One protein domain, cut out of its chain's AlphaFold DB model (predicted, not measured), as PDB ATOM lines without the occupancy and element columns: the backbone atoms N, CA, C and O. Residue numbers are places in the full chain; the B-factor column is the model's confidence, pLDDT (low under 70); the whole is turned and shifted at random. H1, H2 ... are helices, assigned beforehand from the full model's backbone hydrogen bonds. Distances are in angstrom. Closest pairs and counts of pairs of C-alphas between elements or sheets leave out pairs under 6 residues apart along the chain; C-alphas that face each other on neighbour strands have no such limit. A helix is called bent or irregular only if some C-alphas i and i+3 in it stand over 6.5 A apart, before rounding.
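AT A GLANCE: This is residues 59 to 169 of the 287 residues of a protein of Pristionchus pacificus (UniProt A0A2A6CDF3). H6, the longest helix, joins two small groups of helices: H4 and H5 cross one another at its first end, with H4 also crossing H6, while H3 packs beside H6 and H2 packs on H3. From little H1, a long link, residues 65 to 86, loops along one side to H2, and its residues 70 to 76 stick out from the body. The printed part has 111 residues with six named helices, H1 to H6 in order, and no named strand; the class is all helix. It is compact, with a radius of gyration of the C-alphas of 15.1 A and spans of 42 by 33 by 23 A.

IN THESE COORDINATES: Find C-alpha 61 at (-16.691, -39.093, 5.164), where H1 begins; it runs through residues 61 to 64. Go on past residue 86 to H2, residues 87 to 93, 10.0 A long. H3 follows at residues 101 to 113, 16.9 A long, beginning at C-alpha 101 at (-7.448, -25.937, 28.027). H4, residues 124 to 134, is 16.0 A long and irregular: C-alphas 125 and 128 are 7.4 A apart. H5 covers residues 143 to 150, 10.5 A. H6 runs from residue 152 to 165, 19.8 A, and ends at C-alpha 165 at (3.353, -31.235, 21.511).

HOW THE PARTS SIT: Start at H1, which is close to but not clearly touching H4: the closest C-alphas, of Ser 61 and Glu 133, are 7.2 A apart. H2 touches H3 at Tyr 93 and Lys 108, their closest C-alphas at 6.5 A, with a shallow tilt of 31 degrees, the same way. H3 touches H6, closest C-alphas Leu 106 and Tyr 160 at 7.1 A, opposite ways at a shallow tilt of 33 degrees, only just short of steep. H4 touches H5, about perpendicular at 84 degrees; look for their closest C-alphas, Ile 131 and Ala 149, at 5.1 A. H4 also touches H6, with residues 153 to 157 of H6 alone; the closest C-alphas, Val 127 and Ala 153, are 5.9 A apart, and the lines are about perpendicular at 79 degrees. H5 and H6 meet only through their link. Among the pairs that are apart are H3 and H5. In H2, H3, H5 and H6 every O i to N i+4 pair is within hydrogen-bond range; in H4 4 of 7 are, and H1 is too short for such a pair.

THE WHOLE: The C-alphas farthest apart, of Ala 91 and Glu 138, are 42.2 A apart. The printed part has no cut. The link from H1 to H2 is long, with 22 residues, and the link from H5 to H6 is tight, with 1. The mean pLDDT of the printed part is 83.9; look for low confidence, under 70, at residues 66 to 81 and 97 to 99.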
ATOM      1  N   ASP A  59     -20.697 -35.902   3.060       84.19
ATOM      2  CA  ASP A  59     -21.645 -36.979   3.377       84.19
ATOM      3  C   ASP A  59     -21.035 -38.389   3.278       84.19
ATOM      4  O   ASP A  59     -21.538 -39.343   3.868       84.19
ATOM      5  N   LYS A  60     -19.931 -38.539   2.541       84.25
ATOM      6  CA  LYS A  60     -19.217 -39.815   2.395       84.25
ATOM      7  C   LYS A  60     -18.175 -40.060   3.474       84.25
ATOM      8  O   LYS A  60     -17.695 -41.190   3.591       84.25
ATOM      9  N   SER A  61     -17.805 -39.028   4.226       81.06
ATOM     10  CA  SER A  61     -16.691 -39.093   5.164       81.06
ATOM     11  C   SER A  61     -16.927 -40.131   6.243       81.06
ATOM     12  O   SER A  61     -16.043 -40.938   6.473       81.06
ATOM     13  N   GLU A  62     -18.129 -40.212   6.812       80.25
ATOM     14  CA  GLU A  62     -18.457 -41.203   7.845       80.25
ATOM     15  C   GLU A  62     -18.260 -42.649   7.359       80.25
ATOM     16  O   GLU A  62     -17.737 -43.497   8.077       80.25
ATOM     17  N   ARG A  63     -18.609 -42.932   6.099       82.69
ATOM     18  CA  ARG A  63     -18.443 -44.265   5.506       82.69
ATOM     19  C   ARG A  63     -16.980 -44.597   5.206       82.69
ATOM     20  O   ARG A  63     -16.581 -45.753   5.320       82.69
ATOM     21  N   ILE A  64     -16.204 -43.614   4.751       78.19
ATOM     22  CA  ILE A  64     -14.812 -43.806   4.310       78.19
ATOM     23  C   ILE A  64     -13.852 -43.754   5.507       78.19
ATOM     24  O   ILE A  64     -12.928 -44.559   5.613       78.19
ATOM     25  N   LEU A  65     -14.109 -42.849   6.445       75.38
ATOM     26  CA  LEU A  65     -13.413 -42.655   7.714       75.38
ATOM     27  C   LEU A  65     -14.183 -43.374   8.834       75.38
ATOM     28  O   LEU A  65     -14.445 -42.824   9.899       75.38
ATOM     29  N   PHE A  66     -14.510 -44.643   8.577       64.44
ATOM     30  CA  PHE A  66     -15.400 -45.503   9.372       64.44
ATOM     31  C   PHE A  66     -15.002 -45.700  10.840       64.44
ATOM     32  O   PHE A  66     -15.755 -46.291  11.608       64.44
ATOM     33  N   ARG A  67     -13.803 -45.261  11.231       60.28
ATOM     34  CA  ARG A  67     -13.363 -45.300  12.625       60.28
ATOM     35  C   ARG A  67     -13.963 -44.177  13.467       60.28
ATOM     36  O   ARG A  67     -13.812 -44.247  14.669       60.28
ATOM     37  N   GLY A  68     -14.655 -43.201  12.874       62.06
ATOM     38  CA  GLY A  68     -15.304 -42.115  13.609       62.06
ATOM     39  C   GLY A  68     -14.362 -40.958  13.957       62.06
ATOM     40  O   GLY A  68     -13.164 -40.991  13.661       62.06
ATOM     41  N   ASN A  69     -14.923 -39.911  14.566       59.28
ATOM     42  CA  ASN A  69     -14.167 -38.739  15.007       59.28
ATOM     43  C   ASN A  69     -13.327 -39.069  16.250       59.28
ATOM     44  O   ASN A  69     -13.825 -39.706  17.171       59.28
ATOM     45  N   GLY A  70     -12.066 -38.630  16.298       56.62
ATOM     46  CA  GLY A  70     -11.210 -38.727  17.498       56.62
ATOM     47  C   GLY A  70     -10.710 -40.129  17.907       56.62
ATOM     48  O   GLY A  70      -9.747 -40.234  18.663       56.62
ATOM     49  N   GLU A  71     -11.258 -41.208  17.351       48.69
ATOM     50  CA  GLU A  71     -11.039 -42.602  17.795       48.69
ATOM     51  C   GLU A  71      -9.608 -43.151  17.620       48.69
ATOM     52  O   GLU A  71      -9.245 -44.169  18.210       48.69
ATOM     53  N   LEU A  72      -8.752 -42.484  16.840       47.47
ATOM     54  CA  LEU A  72      -7.330 -42.846  16.738       47.47
ATOM     55  C   LEU A  72      -6.433 -42.068  17.708       47.47
ATOM     56  O   LEU A  72      -5.285 -42.454  17.887       47.47
ATOM     57  N   THR A  73      -6.926 -40.998  18.329       48.75
ATOM     58  CA  THR A  73      -6.111 -40.043  19.100       48.75
ATOM     59  C   THR A  73      -6.131 -40.272  20.611       48.75
ATOM     60  O   THR A  73      -5.210 -39.824  21.283       48.75
ATOM     61  N   ASP A  74      -7.099 -41.001  21.169       46.53
ATOM     62  CA  ASP A  74      -7.327 -40.952  22.626       46.53
ATOM     63  C   ASP A  74      -6.528 -41.973  23.459       46.53
ATOM     64  O   ASP A  74      -6.388 -41.801  24.667       46.53
ATOM     65  N   LEU A  75      -5.963 -43.020  22.841       43.53
ATOM     66  CA  LEU A  75      -5.274 -44.102  23.574       43.53
ATOM     67  C   LEU A  75      -3.740 -44.047  23.521       43.53
ATOM     68  O   LEU A  75      -3.085 -44.676  24.351       43.53
ATOM     69  N   LEU A  76      -3.159 -43.333  22.553       43.94
ATOM     70  CA  LEU A  76      -1.701 -43.251  22.351       43.94
ATOM     71  C   LEU A  76      -1.154 -41.823  22.425       43.94
ATOM     72  O   LEU A  76       0.063 -41.633  22.411       43.94
ATOM     73  N   VAL A  77      -2.028 -40.823  22.527       53.38
ATOM     74  CA  VAL A  77      -1.633 -39.467  22.899       53.38
ATOM     75  C   VAL A  77      -1.701 -39.399  24.427       53.38
ATOM     76  O   VAL A  77      -2.700 -39.831  25.004       53.38
ATOM     77  N   PRO A  78      -0.652 -38.915  25.117       56.69
ATOM     78  CA  PRO A  78      -0.716 -38.739  26.562       56.69
ATOM     79  C   PRO A  78      -1.943 -37.911  26.913       56.69
ATOM     80  O   PRO A  78      -2.278 -36.996  26.165       56.69
ATOM     81  N   LEU A  79      -2.592 -38.233  28.037       63.19
ATOM     82  CA  LEU A  79      -3.770 -37.524  28.540       63.19
ATOM     83  C   LEU A  79      -3.547 -36.005  28.461       63.19
ATOM     84  O   LEU A  79      -2.918 -35.398  29.327       63.19
ATOM     85  N   LEU A  80      -4.080 -35.388  27.403       63.44
ATOM     86  CA  LEU A  80      -4.003 -33.942  27.186       63.44
ATOM     87  C   LEU A  80      -4.916 -33.183  28.161       63.44
ATOM     88  O   LEU A  80      -4.923 -31.958  28.175       63.44
ATOM     89  N   THR A  81      -5.680 -33.921  28.968       65.62
ATOM     90  CA  THR A  81      -6.537 -33.439  30.053       65.62
ATOM     91  C   THR A  81      -5.768 -33.157  31.346       65.62
ATOM     92  O   THR A  81      -6.338 -32.601  32.280       65.62
ATOM     93  N   CYS A  82      -4.482 -33.517  31.428       71.12
ATOM     94  CA  CYS A  82      -3.616 -33.094  32.524       71.12
ATOM     95  C   CYS A  82      -3.403 -31.572  32.451       71.12
ATOM     96  O   CYS A  82      -2.843 -31.091  31.471       71.12
ATOM     97  N   ASN A  83      -3.851 -30.832  33.472       72.81
ATOM     98  CA  ASN A  83      -3.834 -29.361  33.498       72.81
ATOM     99  C   ASN A  83      -2.441 -28.748  33.714       72.81
ATOM    100  O   ASN A  83      -2.229 -27.586  33.382       72.81
ATOM    101  N   ASP A  84      -1.498 -29.501  34.272       78.62
ATOM    102  CA  ASP A  84      -0.129 -29.048  34.494       78.62
ATOM    103  C   ASP A  84       0.587 -28.834  33.149       78.62
ATOM    104  O   ASP A  84       0.410 -29.610  32.213       78.62
ATOM    105  N   GLY A  85       1.424 -27.812  33.001       82.25
ATOM    106  CA  GLY A  85       2.116 -27.543  31.730       82.25
ATOM    107  C   GLY A  85       1.222 -26.956  30.632       82.25
ATOM    108  O   GLY A  85       1.593 -27.033  29.458       82.25
ATOM    109  N   TRP A  86       0.055 -26.405  30.982       89.56
ATOM    110  CA  TRP A  86      -0.811 -25.596  30.106       89.56
ATOM    111  C   TRP A  86      -0.858 -24.122  30.513       89.56
ATOM    112  O   TRP A  86      -1.548 -23.335  29.867       89.56
ATOM    113  N   GLU A  87      -0.137 -23.727  31.560       90.31
ATOM    114  CA  GLU A  87      -0.180 -22.382  32.136       90.31
ATOM    115  C   GLU A  87       0.222 -21.316  31.107       90.31
ATOM    116  O   GLU A  87      -0.401 -20.259  31.033       90.31
ATOM    117  N   ASP A  88       1.198 -21.624  30.249       92.12
ATOM    118  CA  ASP A  88       1.627 -20.774  29.134       92.12
ATOM    119  C   ASP A  88       0.527 -20.581  28.084       92.12
ATOM    120  O   ASP A  88       0.336 -19.474  27.588       92.12
ATOM    121  N   VAL A  89      -0.235 -21.630  27.763       91.88
ATOM    122  CA  VAL A  89      -1.349 -21.565  26.801       91.88
ATOM    123  C   VAL A  89      -2.523 -20.816  27.411       91.88
ATOM    124  O   VAL A  89      -3.095 -19.946  26.757       91.88
ATOM    125  N   VAL A  90      -2.855 -21.114  28.667       91.12
ATOM    126  CA  VAL A  90      -3.893 -20.412  29.425       91.12
ATOM    127  C   VAL A  90      -3.603 -18.915  29.454       91.12
ATOM    128  O   VAL A  90      -4.485 -18.128  29.119       91.12
ATOM    129  N   ALA A  91      -2.367 -18.521  29.766       92.38
ATOM    130  CA  ALA A  91      -1.953 -17.122  29.765       92.38
ATOM    131  C   ALA A  91      -1.953 -16.510  28.354       92.38
ATOM    132  O   ALA A  91      -2.506 -15.431  28.155       92.38
ATOM    133  N   LYS A  92      -1.381 -17.199  27.353       92.38
ATOM    134  CA  LYS A  92      -1.276 -16.711  25.962       92.38
ATOM    135  C   LYS A  92      -2.639 -16.450  25.321       92.38
ATOM    136  O   LYS A  92      -2.761 -15.544  24.500       92.38
ATOM    137  N   TYR A  93      -3.641 -17.250  25.670       91.06
ATOM    138  CA  TYR A  93      -4.971 -17.204  25.063       91.06
ATOM    139  C   TYR A  93      -6.058 -16.629  25.977       91.06
ATOM    140  O   TYR A  93      -7.215 -16.576  25.552       91.06
ATOM    141  N   ASP A  94      -5.690 -16.161  27.174       92.44
ATOM    142  CA  ASP A  94      -6.610 -15.629  28.189       92.44
ATOM    143  C   ASP A  94      -7.760 -16.613  28.484       92.44
ATOM    144  O   ASP A  94      -8.950 -16.309  28.363       92.44
ATOM    145  N   LEU A  95      -7.393 -17.866  28.770       90.12
ATOM    146  CA  LEU A  95      -8.348 -18.943  29.029       90.12
ATOM    147  C   LEU A  95      -8.770 -18.940  30.502       90.12
ATOM    148  O   LEU A  95      -7.953 -18.756  31.401       90.12
ATOM    149  N   LYS A  96     -10.047 -19.227  30.773       86.81
ATOM    150  CA  LYS A  96     -10.509 -19.475  32.146       86.81
ATOM    151  C   LYS A  96      -9.992 -20.844  32.599       86.81
ATOM    152  O   LYS A  96     -10.179 -21.839  31.905       86.81
ATOM    153  N   THR A  97      -9.327 -20.889  33.748       68.62
ATOM    154  CA  THR A  97      -8.455 -21.976  34.238       68.62
ATOM    155  C   THR A  97      -9.127 -23.312  34.590       68.62
ATOM    156  O   THR A  97      -8.501 -24.123  35.265       68.62
ATOM    157  N   SER A  98     -10.367 -23.597  34.177       60.34
ATOM    158  CA  SER A  98     -11.152 -24.631  34.868       60.34
ATOM    159  C   SER A  98     -11.818 -25.734  34.054       60.34
ATOM    160  O   SER A  98     -12.596 -26.437  34.668       60.34
ATOM    161  N   GLU A  99     -11.532 -25.958  32.766       64.81
ATOM    162  CA  GLU A  99     -11.694 -27.284  32.121       64.81
ATOM    163  C   GLU A  99     -11.304 -27.223  30.636       64.81
ATOM    164  O   GLU A  99     -11.651 -26.287  29.921       64.81
ATOM    165  N   ASN A 100     -10.578 -28.242  30.170       79.69
ATOM    166  CA  ASN A 100     -10.252 -28.467  28.759       79.69
ATOM    167  C   ASN A 100      -9.510 -27.304  28.061       79.69
ATOM    168  O   ASN A 100      -9.952 -26.752  27.045       79.69
ATOM    169  N   ALA A 101      -8.336 -26.952  28.601       84.75
ATOM    170  CA  ALA A 101      -7.448 -25.937  28.027       84.75
ATOM    171  C   ALA A 101      -7.133 -26.208  26.546       84.75
ATOM    172  O   ALA A 101      -7.066 -25.270  25.759       84.75
ATOM    173  N   LYS A 102      -7.017 -27.484  26.160       85.94
ATOM    174  CA  LYS A 102      -6.791 -27.931  24.781       85.94
ATOM    175  C   LYS A 102      -7.883 -27.447  23.819       85.94
ATOM    176  O   LYS A 102      -7.578 -26.736  22.862       85.94
ATOM    177  N   ASP A 103      -9.140 -27.815  24.069       83.94
ATOM    178  CA  ASP A 103     -10.239 -27.491  23.150       83.94
ATOM    179  C   ASP A 103     -10.559 -25.993  23.184       83.94
ATOM    180  O   ASP A 103     -10.800 -25.378  22.144       83.94
ATOM    181  N   THR A 104     -10.463 -25.364  24.359       87.50
ATOM    182  CA  THR A 104     -10.657 -23.912  24.486       87.50
ATOM    183  C   THR A 104      -9.553 -23.134  23.758       87.50
ATOM    184  O   THR A 104      -9.837 -22.139  23.087       87.50
ATOM    185  N   ALA A 105      -8.300 -23.605  23.820       89.75
ATOM    186  CA  ALA A 105      -7.193 -23.024  23.066       89.75
ATOM    187  C   ALA A 105      -7.404 -23.164  21.558       89.75
ATOM    188  O   ALA A 105      -7.192 -22.191  20.842       89.75
ATOM    189  N   LEU A 106      -7.879 -24.318  21.069       89.56
ATOM    190  CA  LEU A 106      -8.202 -24.491  19.650       89.56
ATOM    191  C   LEU A 106      -9.235 -23.459  19.184       89.56
ATOM    192  O   LEU A 106      -9.019 -22.793  18.172       89.56
ATOM    193  N   VAL A 107     -10.324 -23.279  19.937       88.31
ATOM    194  CA  VAL A 107     -11.353 -22.275  19.623       88.31
ATOM    195  C   VAL A 107     -10.754 -20.867  19.597       88.31
ATOM    196  O   VAL A 107     -11.007 -20.112  18.658       88.31
ATOM    197  N   LYS A 108      -9.912 -20.513  20.577       91.31
ATOM    198  CA  LYS A 108      -9.259 -19.196  20.614       91.31
ATOM    199  C   LYS A 108      -8.258 -19.007  19.474       91.31
ATOM    200  O   LYS A 108      -8.192 -17.924  18.893       91.31
ATOM    201  N   MET A 109      -7.491 -20.038  19.124       92.44
ATOM    202  CA  MET A 109      -6.589 -20.029  17.971       92.44
ATOM    203  C   MET A 109      -7.373 -19.814  16.682       92.44
ATOM    204  O   MET A 109      -7.008 -18.941  15.900       92.44
ATOM    205  N   LEU A 110      -8.482 -20.533  16.490       89.62
ATOM    206  CA  LEU A 110      -9.372 -20.327  15.348       89.62
ATOM    207  C   LEU A 110      -9.929 -18.899  15.324       89.62
ATOM    208  O   LEU A 110      -9.977 -18.292  14.268       89.62
ATOM    209  N   SER A 111     -10.297 -18.305  16.459       88.81
ATOM    210  CA  SER A 111     -10.849 -16.941  16.449       88.81
ATOM    211  C   SER A 111      -9.805 -15.833  16.261       88.81
ATOM    212  O   SER A 111     -10.176 -14.715  15.928       88.81
ATOM    213  N   THR A 112      -8.525 -16.090  16.552       90.00
ATOM    214  CA  THR A 112      -7.476 -15.044  16.592       90.00
ATOM    215  C   THR A 112      -6.387 -15.198  15.539       90.00
ATOM    216  O   THR A 112      -5.716 -14.223  15.218       90.00
ATOM    217  N   GLN A 113      -6.180 -16.406  15.020       89.69
ATOM    218  CA  GLN A 113      -5.080 -16.732  14.109       89.69
ATOM    219  C   GLN A 113      -5.564 -17.272  12.762       89.69
ATOM    220  O   GLN A 113      -4.746 -17.467  11.866       89.69
ATOM    221  N   TRP A 114      -6.868 -17.525  12.612       86.69
ATOM    222  CA  TRP A 114      -7.480 -17.935  11.350       86.69
ATOM    223  C   TRP A 114      -7.733 -16.724  10.445       86.69
ATOM    224  O   TRP A 114      -8.873 -16.361  10.157       86.69
ATOM    225  N   ASP A 115      -6.655 -16.075  10.013       82.12
ATOM    226  CA  ASP A 115      -6.716 -15.017   9.003       82.12
ATOM    227  C   ASP A 115      -6.364 -15.601   7.632       82.12
ATOM    228  O   ASP A 115      -5.218 -15.581   7.178       82.12
ATOM    229  N   ALA A 116      -7.363 -16.235   7.023       86.25
ATOM    230  CA  ALA A 116      -7.215 -17.000   5.794       86.25
ATOM    231  C   ALA A 116      -8.341 -16.641   4.815       86.25
ATOM    232  O   ALA A 116      -9.363 -17.337   4.775       86.25
ATOM    233  N   PRO A 117      -8.198 -15.564   4.019       86.50
ATOM    234  CA  PRO A 117      -9.201 -15.161   3.031       86.50
ATOM    235  C   PRO A 117      -9.593 -16.297   2.075       86.50
ATOM    236  O   PRO A 117     -10.771 -16.466   1.747       86.50
ATOM    237  N   GLU A 118      -8.629 -17.141   1.697       86.56
ATOM    238  CA  GLU A 118      -8.816 -18.347   0.881       86.56
ATOM    239  C   GLU A 118      -9.649 -19.446   1.565       86.56
ATOM    240  O   GLU A 118     -10.149 -20.354   0.903       86.56
ATOM    241  N   CYS A 119      -9.821 -19.354   2.883       91.50
ATOM    242  CA  CYS A 119     -10.621 -20.244   3.717       91.50
ATOM    243  C   CYS A 119     -11.899 -19.575   4.251       91.50
ATOM    244  O   CYS A 119     -12.576 -20.166   5.086       91.50
ATOM    245  N   SER A 120     -12.255 -18.374   3.785       91.44
ATOM    246  CA  SER A 120     -13.424 -17.614   4.269       91.44
ATOM    247  C   SER A 120     -14.757 -18.369   4.164       91.44
ATOM    248  O   SER A 120     -15.684 -18.102   4.921       91.44
ATOM    249  N   GLN A 121     -14.845 -19.336   3.248       91.81
ATOM    250  CA  GLN A 121     -16.019 -20.190   3.040       91.81
ATOM    251  C   GLN A 121     -15.969 -21.512   3.825       91.81
ATOM    252  O   GLN A 121     -16.920 -22.288   3.771       91.81
ATOM    253  N   VAL A 122     -14.871 -21.799   4.531       91.38
ATOM    254  CA  VAL A 122     -14.705 -23.013   5.336       91.38
ATOM    255  C   VAL A 122     -15.078 -22.703   6.786       91.38
ATOM    256  O   VAL A 122     -14.397 -21.897   7.424       91.38
ATOM    257  N   PRO A 123     -16.106 -23.360   7.352       89.38
ATOM    258  CA  PRO A 123     -16.384 -23.261   8.776       89.38
ATOM    259  C   PRO A 123     -15.146 -23.662   9.599       89.38
ATOM    260  O   PRO A 123     -14.610 -24.749   9.370       89.38
ATOM    261  N   PRO A 124     -14.712 -22.861  10.590       85.06
ATOM    262  CA  PRO A 124     -13.543 -23.171  11.421       85.06
ATOM    263  C   PRO A 124     -13.566 -24.576  12.052       85.06
ATOM    264  O   PRO A 124     -12.538 -25.237  12.158       85.06
ATOM    265  N   ALA A 125     -14.753 -25.076  12.406       83.56
ATOM    266  CA  ALA A 125     -14.935 -26.419  12.964       83.56
ATOM    267  C   ALA A 125     -14.630 -27.568  11.976       83.56
ATOM    268  O   ALA A 125     -14.456 -28.706  12.404       83.56
ATOM    269  N   LEU A 126     -14.563 -27.292  10.668       89.88
ATOM    270  CA  LEU A 126     -14.283 -28.281   9.618       89.88
ATOM    271  C   LEU A 126     -12.823 -28.282   9.155       89.88
ATOM    272  O   LEU A 126     -12.468 -29.072   8.286       89.88
ATOM    273  N   VAL A 127     -11.966 -27.425   9.714       89.38
ATOM    274  CA  VAL A 127     -10.565 -27.266   9.285       89.38
ATOM    275  C   VAL A 127      -9.788 -28.576   9.357       89.38
ATOM    276  O   VAL A 127      -9.074 -28.930   8.419       89.38
ATOM    277  N   ASP A 128      -9.957 -29.320  10.445       88.00
ATOM    278  CA  ASP A 128      -9.325 -30.626  10.606       88.00
ATOM    279  C   ASP A 128      -9.914 -31.664   9.635       88.00
ATOM    280  O   ASP A 128      -9.179 -32.410   8.984       88.00
ATOM    281  N   ALA A 129     -11.240 -31.644   9.456       89.50
ATOM    282  CA  ALA A 129     -11.946 -32.555   8.558       89.50
ATOM    283  C   ALA A 129     -11.495 -32.395   7.102       89.50
ATOM    284  O   ALA A 129     -11.147 -33.382   6.456       89.50
ATOM    285  N   ILE A 130     -11.396 -31.165   6.589       92.88
ATOM    286  CA  ILE A 130     -10.970 -30.947   5.198       92.88
ATOM    287  C   ILE A 130      -9.522 -31.394   4.949       92.88
ATOM    288  O   ILE A 130      -9.187 -31.771   3.827       92.88
ATOM    289  N   ILE A 131      -8.654 -31.393   5.968       91.06
ATOM    290  CA  ILE A 131      -7.281 -31.912   5.859       91.06
ATOM    291  C   ILE A 131      -7.290 -33.440   5.839       91.06
ATOM    292  O   ILE A 131      -6.623 -34.034   4.987       91.06
ATOM    293  N   ALA A 132      -8.044 -34.064   6.746       87.69
ATOM    294  CA  ALA A 132      -8.192 -35.516   6.828       87.69
ATOM    295  C   ALA A 132      -8.786 -36.107   5.538       87.69
ATOM    296  O   ALA A 132      -8.346 -37.146   5.045       87.69
ATOM    297  N   GLU A 133      -9.754 -35.413   4.946       90.25
ATOM    298  CA  GLU A 133     -10.451 -35.851   3.739       90.25
ATOM    299  C   GLU A 133      -9.658 -35.591   2.451       90.25
ATOM    300  O   GLU A 133      -9.842 -36.302   1.461       90.25
ATOM    301  N   LEU A 134      -8.721 -34.633   2.449       91.00
ATOM    302  CA  LEU A 134      -7.928 -34.247   1.270       91.00
ATOM    303  C   LEU A 134      -7.172 -35.409   0.617       91.00
ATOM    304  O   LEU A 134      -6.947 -35.403  -0.595       91.00
ATOM    305  N   VAL A 135      -6.747 -36.383   1.414       86.75
ATOM    306  CA  VAL A 135      -5.968 -37.539   0.951       86.75
ATOM    307  C   VAL A 135      -6.847 -38.692   0.452       86.75
ATOM    308  O   VAL A 135      -6.336 -39.609  -0.197       86.75
ATOM    309  N   GLN A 136      -8.162 -38.636   0.686       87.31
ATOM    310  CA  GLN A 136      -9.110 -39.677   0.296       87.31
ATOM    311  C   GLN A 136      -9.642 -39.435  -1.118       87.31
ATOM    312  O   GLN A 136     -10.482 -38.573  -1.357       87.31
ATOM    313  N   LYS A 137      -9.188 -40.248  -2.080       88.94
ATOM    314  CA  LYS A 137      -9.562 -40.110  -3.505       88.94
ATOM    315  C   LYS A 137     -11.064 -40.257  -3.775       88.94
ATOM    316  O   LYS A 137     -11.554 -39.778  -4.793       88.94
ATOM    317  N   GLU A 138     -11.774 -40.952  -2.893       88.62
ATOM    318  CA  GLU A 138     -13.212 -41.212  -3.000       88.62
ATOM    319  C   GLU A 138     -14.068 -40.036  -2.499       88.62
ATOM    320  O   GLU A 138     -15.249 -39.936  -2.857       88.62
ATOM    321  N   ILE A 139     -13.470 -39.123  -1.725       88.88
ATOM    322  CA  ILE A 139     -14.129 -37.930  -1.200       88.88
ATOM    323  C   ILE A 139     -13.985 -36.784  -2.204       88.88
ATOM    324  O   ILE A 139     -12.889 -36.335  -2.546       88.88
ATOM    325  N   LYS A 140     -15.124 -36.283  -2.689       92.62
ATOM    326  CA  LYS A 140     -15.182 -35.145  -3.614       92.62
ATOM    327  C   LYS A 140     -15.490 -33.865  -2.843       92.62
ATOM    328  O   LYS A 140     -16.642 -33.463  -2.752       92.62
ATOM    329  N   MET A 141     -14.453 -33.218  -2.319       93.56
ATOM    330  CA  MET A 141     -14.613 -31.918  -1.660       93.56
ATOM    331  C   MET A 141     -14.851 -30.776  -2.669       93.56
ATOM    332  O   MET A 141     -14.303 -30.834  -3.782       93.56
ATOM    333  N   PRO A 142     -15.581 -29.713  -2.277       95.12
ATOM    334  CA  PRO A 142     -15.612 -28.453  -3.014       95.12
ATOM    335  C   PRO A 142     -14.205 -27.881  -3.236       95.12
ATOM    336  O   PRO A 142     -13.303 -28.070  -2.417       95.12
ATOM    337  N   ASP A 143     -13.992 -27.154  -4.333       94.81
ATOM    338  CA  ASP A 143     -12.646 -26.676  -4.679       94.81
ATOM    339  C   ASP A 143     -12.105 -25.633  -3.696       94.81
ATOM    340  O   ASP A 143     -10.912 -25.654  -3.391       94.81
ATOM    341  N   HIS A 144     -12.973 -24.806  -3.107       94.31
ATOM    342  CA  HIS A 144     -12.584 -23.881  -2.040       94.31
ATOM    343  C   HIS A 144     -12.135 -24.627  -0.764       94.31
ATOM    344  O   HIS A 144     -11.156 -24.225  -0.137       94.31
ATOM    345  N   PHE A 145     -12.740 -25.779  -0.431       95.12
ATOM    346  CA  PHE A 145     -12.279 -26.632   0.679       95.12
ATOM    347  C   PHE A 145     -10.908 -27.237   0.370       95.12
ATOM    348  O   PHE A 145     -10.017 -27.202   1.213       95.12
ATOM    349  N   LYS A 146     -10.692 -27.738  -0.855       94.56
ATOM    350  CA  LYS A 146      -9.379 -28.267  -1.270       94.56
ATOM    351  C   LYS A 146      -8.291 -27.198  -1.236       94.56
ATOM    352  O   LYS A 146      -7.169 -27.506  -0.838       94.56
ATOM    353  N   ALA A 147      -8.592 -25.983  -1.695       94.19
ATOM    354  CA  ALA A 147      -7.650 -24.867  -1.686       94.19
ATOM    355  C   ALA A 147      -7.241 -24.523  -0.249       94.19
ATOM    356  O   ALA A 147      -6.048 -24.531   0.063       94.19
ATOM    357  N   CYS A 148      -8.223 -24.363   0.644       95.50
ATOM    358  CA  CYS A 148      -7.982 -24.139   2.064       95.50
ATOM    359  C   CYS A 148      -7.175 -25.283   2.712       95.50
ATOM    360  O   CYS A 148      -6.157 -25.035   3.362       95.50
ATOM    361  N   ALA A 149      -7.561 -26.541   2.460       93.75
ATOM    362  CA  ALA A 149      -6.910 -27.741   2.993       93.75
ATOM    363  C   ALA A 149      -5.452 -27.901   2.532       93.75
ATOM    364  O   ALA A 149      -4.618 -28.429   3.262       93.75
ATOM    365  N   LYS A 150      -5.120 -27.482   1.305       92.12
ATOM    366  CA  LYS A 150      -3.746 -27.540   0.773       92.12
ATOM    367  C   LYS A 150      -2.868 -26.393   1.269       92.12
ATOM    368  O   LYS A 150      -1.654 -26.568   1.314       92.12
ATOM    369  N   GLY A 151      -3.473 -25.255   1.599       92.50
ATOM    370  CA  GLY A 151      -2.792 -24.041   2.036       92.50
ATOM    371  C   GLY A 151      -2.903 -23.822   3.542       92.50
ATOM    372  O   GLY A 151      -2.277 -24.528   4.337       92.50
ATOM    373  N   HIS A 152      -3.675 -22.806   3.923       94.19
ATOM    374  CA  HIS A 152      -3.701 -22.260   5.278       94.19
ATOM    375  C   HIS A 152      -4.085 -23.275   6.355       94.19
ATOM    376  O   HIS A 152      -3.485 -23.272   7.429       94.19
ATOM    377  N   ALA A 153      -5.023 -24.182   6.067       93.88
ATOM    378  CA  ALA A 153      -5.503 -25.149   7.048       93.88
ATOM    379  C   ALA A 153      -4.358 -26.007   7.613       93.88
ATOM    380  O   ALA A 153      -4.241 -26.157   8.826       93.88
ATOM    381  N   LYS A 154      -3.447 -26.509   6.765       93.38
ATOM    382  CA  LYS A 154      -2.284 -27.287   7.229       93.38
ATOM    383  C   LYS A 154      -1.274 -26.455   8.011       93.38
ATOM    384  O   LYS A 154      -0.605 -26.994   8.883       93.38
ATOM    385  N   LYS A 155      -1.136 -25.164   7.711       94.50
ATOM    386  CA  LYS A 155      -0.245 -24.280   8.478       94.50
ATOM    387  C   LYS A 155      -0.820 -23.975   9.857       94.50
ATOM    388  O   LYS A 155      -0.118 -24.053  10.858       94.50
ATOM    389  N   PHE A 156      -2.119 -23.698   9.914       94.69
ATOM    390  CA  PHE A 156      -2.839 -23.531  11.169       94.69
ATOM    391  C   PHE A 156      -2.755 -24.798  12.027       94.69
ATOM    392  O   PHE A 156      -2.363 -24.740  13.192       94.69
ATOM    393  N   MET A 157      -3.049 -25.957  11.432       93.38
ATOM    394  CA  MET A 157      -2.989 -27.227  12.147       93.38
ATOM    395  C   MET A 157      -1.574 -27.587  12.587       93.38
ATOM    396  O   MET A 157      -1.423 -28.170  13.652       93.38
ATOM    397  N   PHE A 158      -0.534 -27.206  11.842       94.94
ATOM    398  CA  PHE A 158       0.845 -27.376  12.297       94.94
ATOM    399  C   PHE A 158       1.087 -26.648  13.621       94.94
ATOM    400  O   PHE A 158       1.502 -27.285  14.584       94.94
ATOM    401  N   ARG A 159       0.723 -25.360  13.705       95.44
ATOM    402  CA  ARG A 159       0.847 -24.561  14.940       95.44
ATOM    403  C   ARG A 159       0.034 -25.144  16.090       95.44
ATOM    404  O   ARG A 159       0.500 -25.190  17.225       95.44
ATOM    405  N   TYR A 160      -1.180 -25.614  15.802       94.12
ATOM    406  CA  TYR A 160      -1.999 -26.275  16.812       94.12
ATOM    407  C   TYR A 160      -1.318 -27.546  17.333       94.12
ATOM    408  O   TYR A 160      -1.233 -27.741  18.541       94.12
ATOM    409  N   ILE A 161      -0.768 -28.386  16.455       93.75
ATOM    410  CA  ILE A 161      -0.083 -29.617  16.863       93.75
ATOM    411  C   ILE A 161       1.238 -29.315  17.588       93.75
ATOM    412  O   ILE A 161       1.552 -30.007  18.553       93.75
ATOM    413  N   GLU A 162       1.978 -28.272  17.204       95.38
ATOM    414  CA  GLU A 162       3.134 -27.774  17.968       95.38
ATOM    415  C   GLU A 162       2.739 -27.383  19.392       95.38
ATOM    416  O   GLU A 162       3.394 -27.795  20.351       95.38
ATOM    417  N   MET A 163       1.621 -26.668  19.547       95.12
ATOM    418  CA  MET A 163       1.059 -26.367  20.860       95.12
ATOM    419  C   MET A 163       0.721 -27.644  21.629       95.12
ATOM    420  O   MET A 163       1.119 -27.760  22.786       95.12
ATOM    421  N   LEU A 164       0.047 -28.624  21.020       93.00
ATOM    422  CA  LEU A 164      -0.242 -29.901  21.689       93.00
ATOM    423  C   LEU A 164       1.038 -30.628  22.122       93.00
ATOM    424  O   LEU A 164       1.091 -31.193  23.211       93.00
ATOM    425  N   ALA A 165       2.068 -30.592  21.278       93.50
ATOM    426  CA  ALA A 165       3.353 -31.235  21.511       93.50
ATOM    427  C   ALA A 165       4.208 -30.522  22.571       93.50
ATOM    428  O   ALA A 165       5.122 -31.139  23.112       93.50
ATOM    429  N   GLY A 166       3.947 -29.242  22.861       94.38
ATOM    430  CA  GLY A 166       4.867 -28.404  23.638       94.38
ATOM    431  C   GLY A 166       6.163 -28.123  22.877       94.38
ATOM    432  O   GLY A 166       7.233 -28.084  23.480       94.38
ATOM    433  N   ALA A 167       6.073 -27.997  21.553       95.62
ATOM    434  CA  ALA A 167       7.193 -27.871  20.629       95.62
ATOM    435  C   ALA A 167       7.140 -26.545  19.850       95.62
ATOM    436  O   ALA A 167       6.146 -25.822  19.877       95.62
ATOM    437  N   GLY A 168       8.226 -26.249  19.135       95.44
ATOM    438  CA  GLY A 168       8.320 -25.113  18.214       95.44
ATOM    439  C   GLY A 168       8.090 -23.774  18.910       95.44
ATOM    440  O   GLY A 168       8.608 -23.545  20.004       95.44
ATOM    441  N   ASP A 169       7.260 -22.925  18.304       94.94
ATOM    442  CA  ASP A 169       6.877 -21.609  18.845       94.94
ATOM    443  C   ASP A 169       5.995 -21.698  20.109       94.94
ATOM    444  O   ASP A 169       5.673 -20.688  20.742       94.94
TER     445      ASP A 169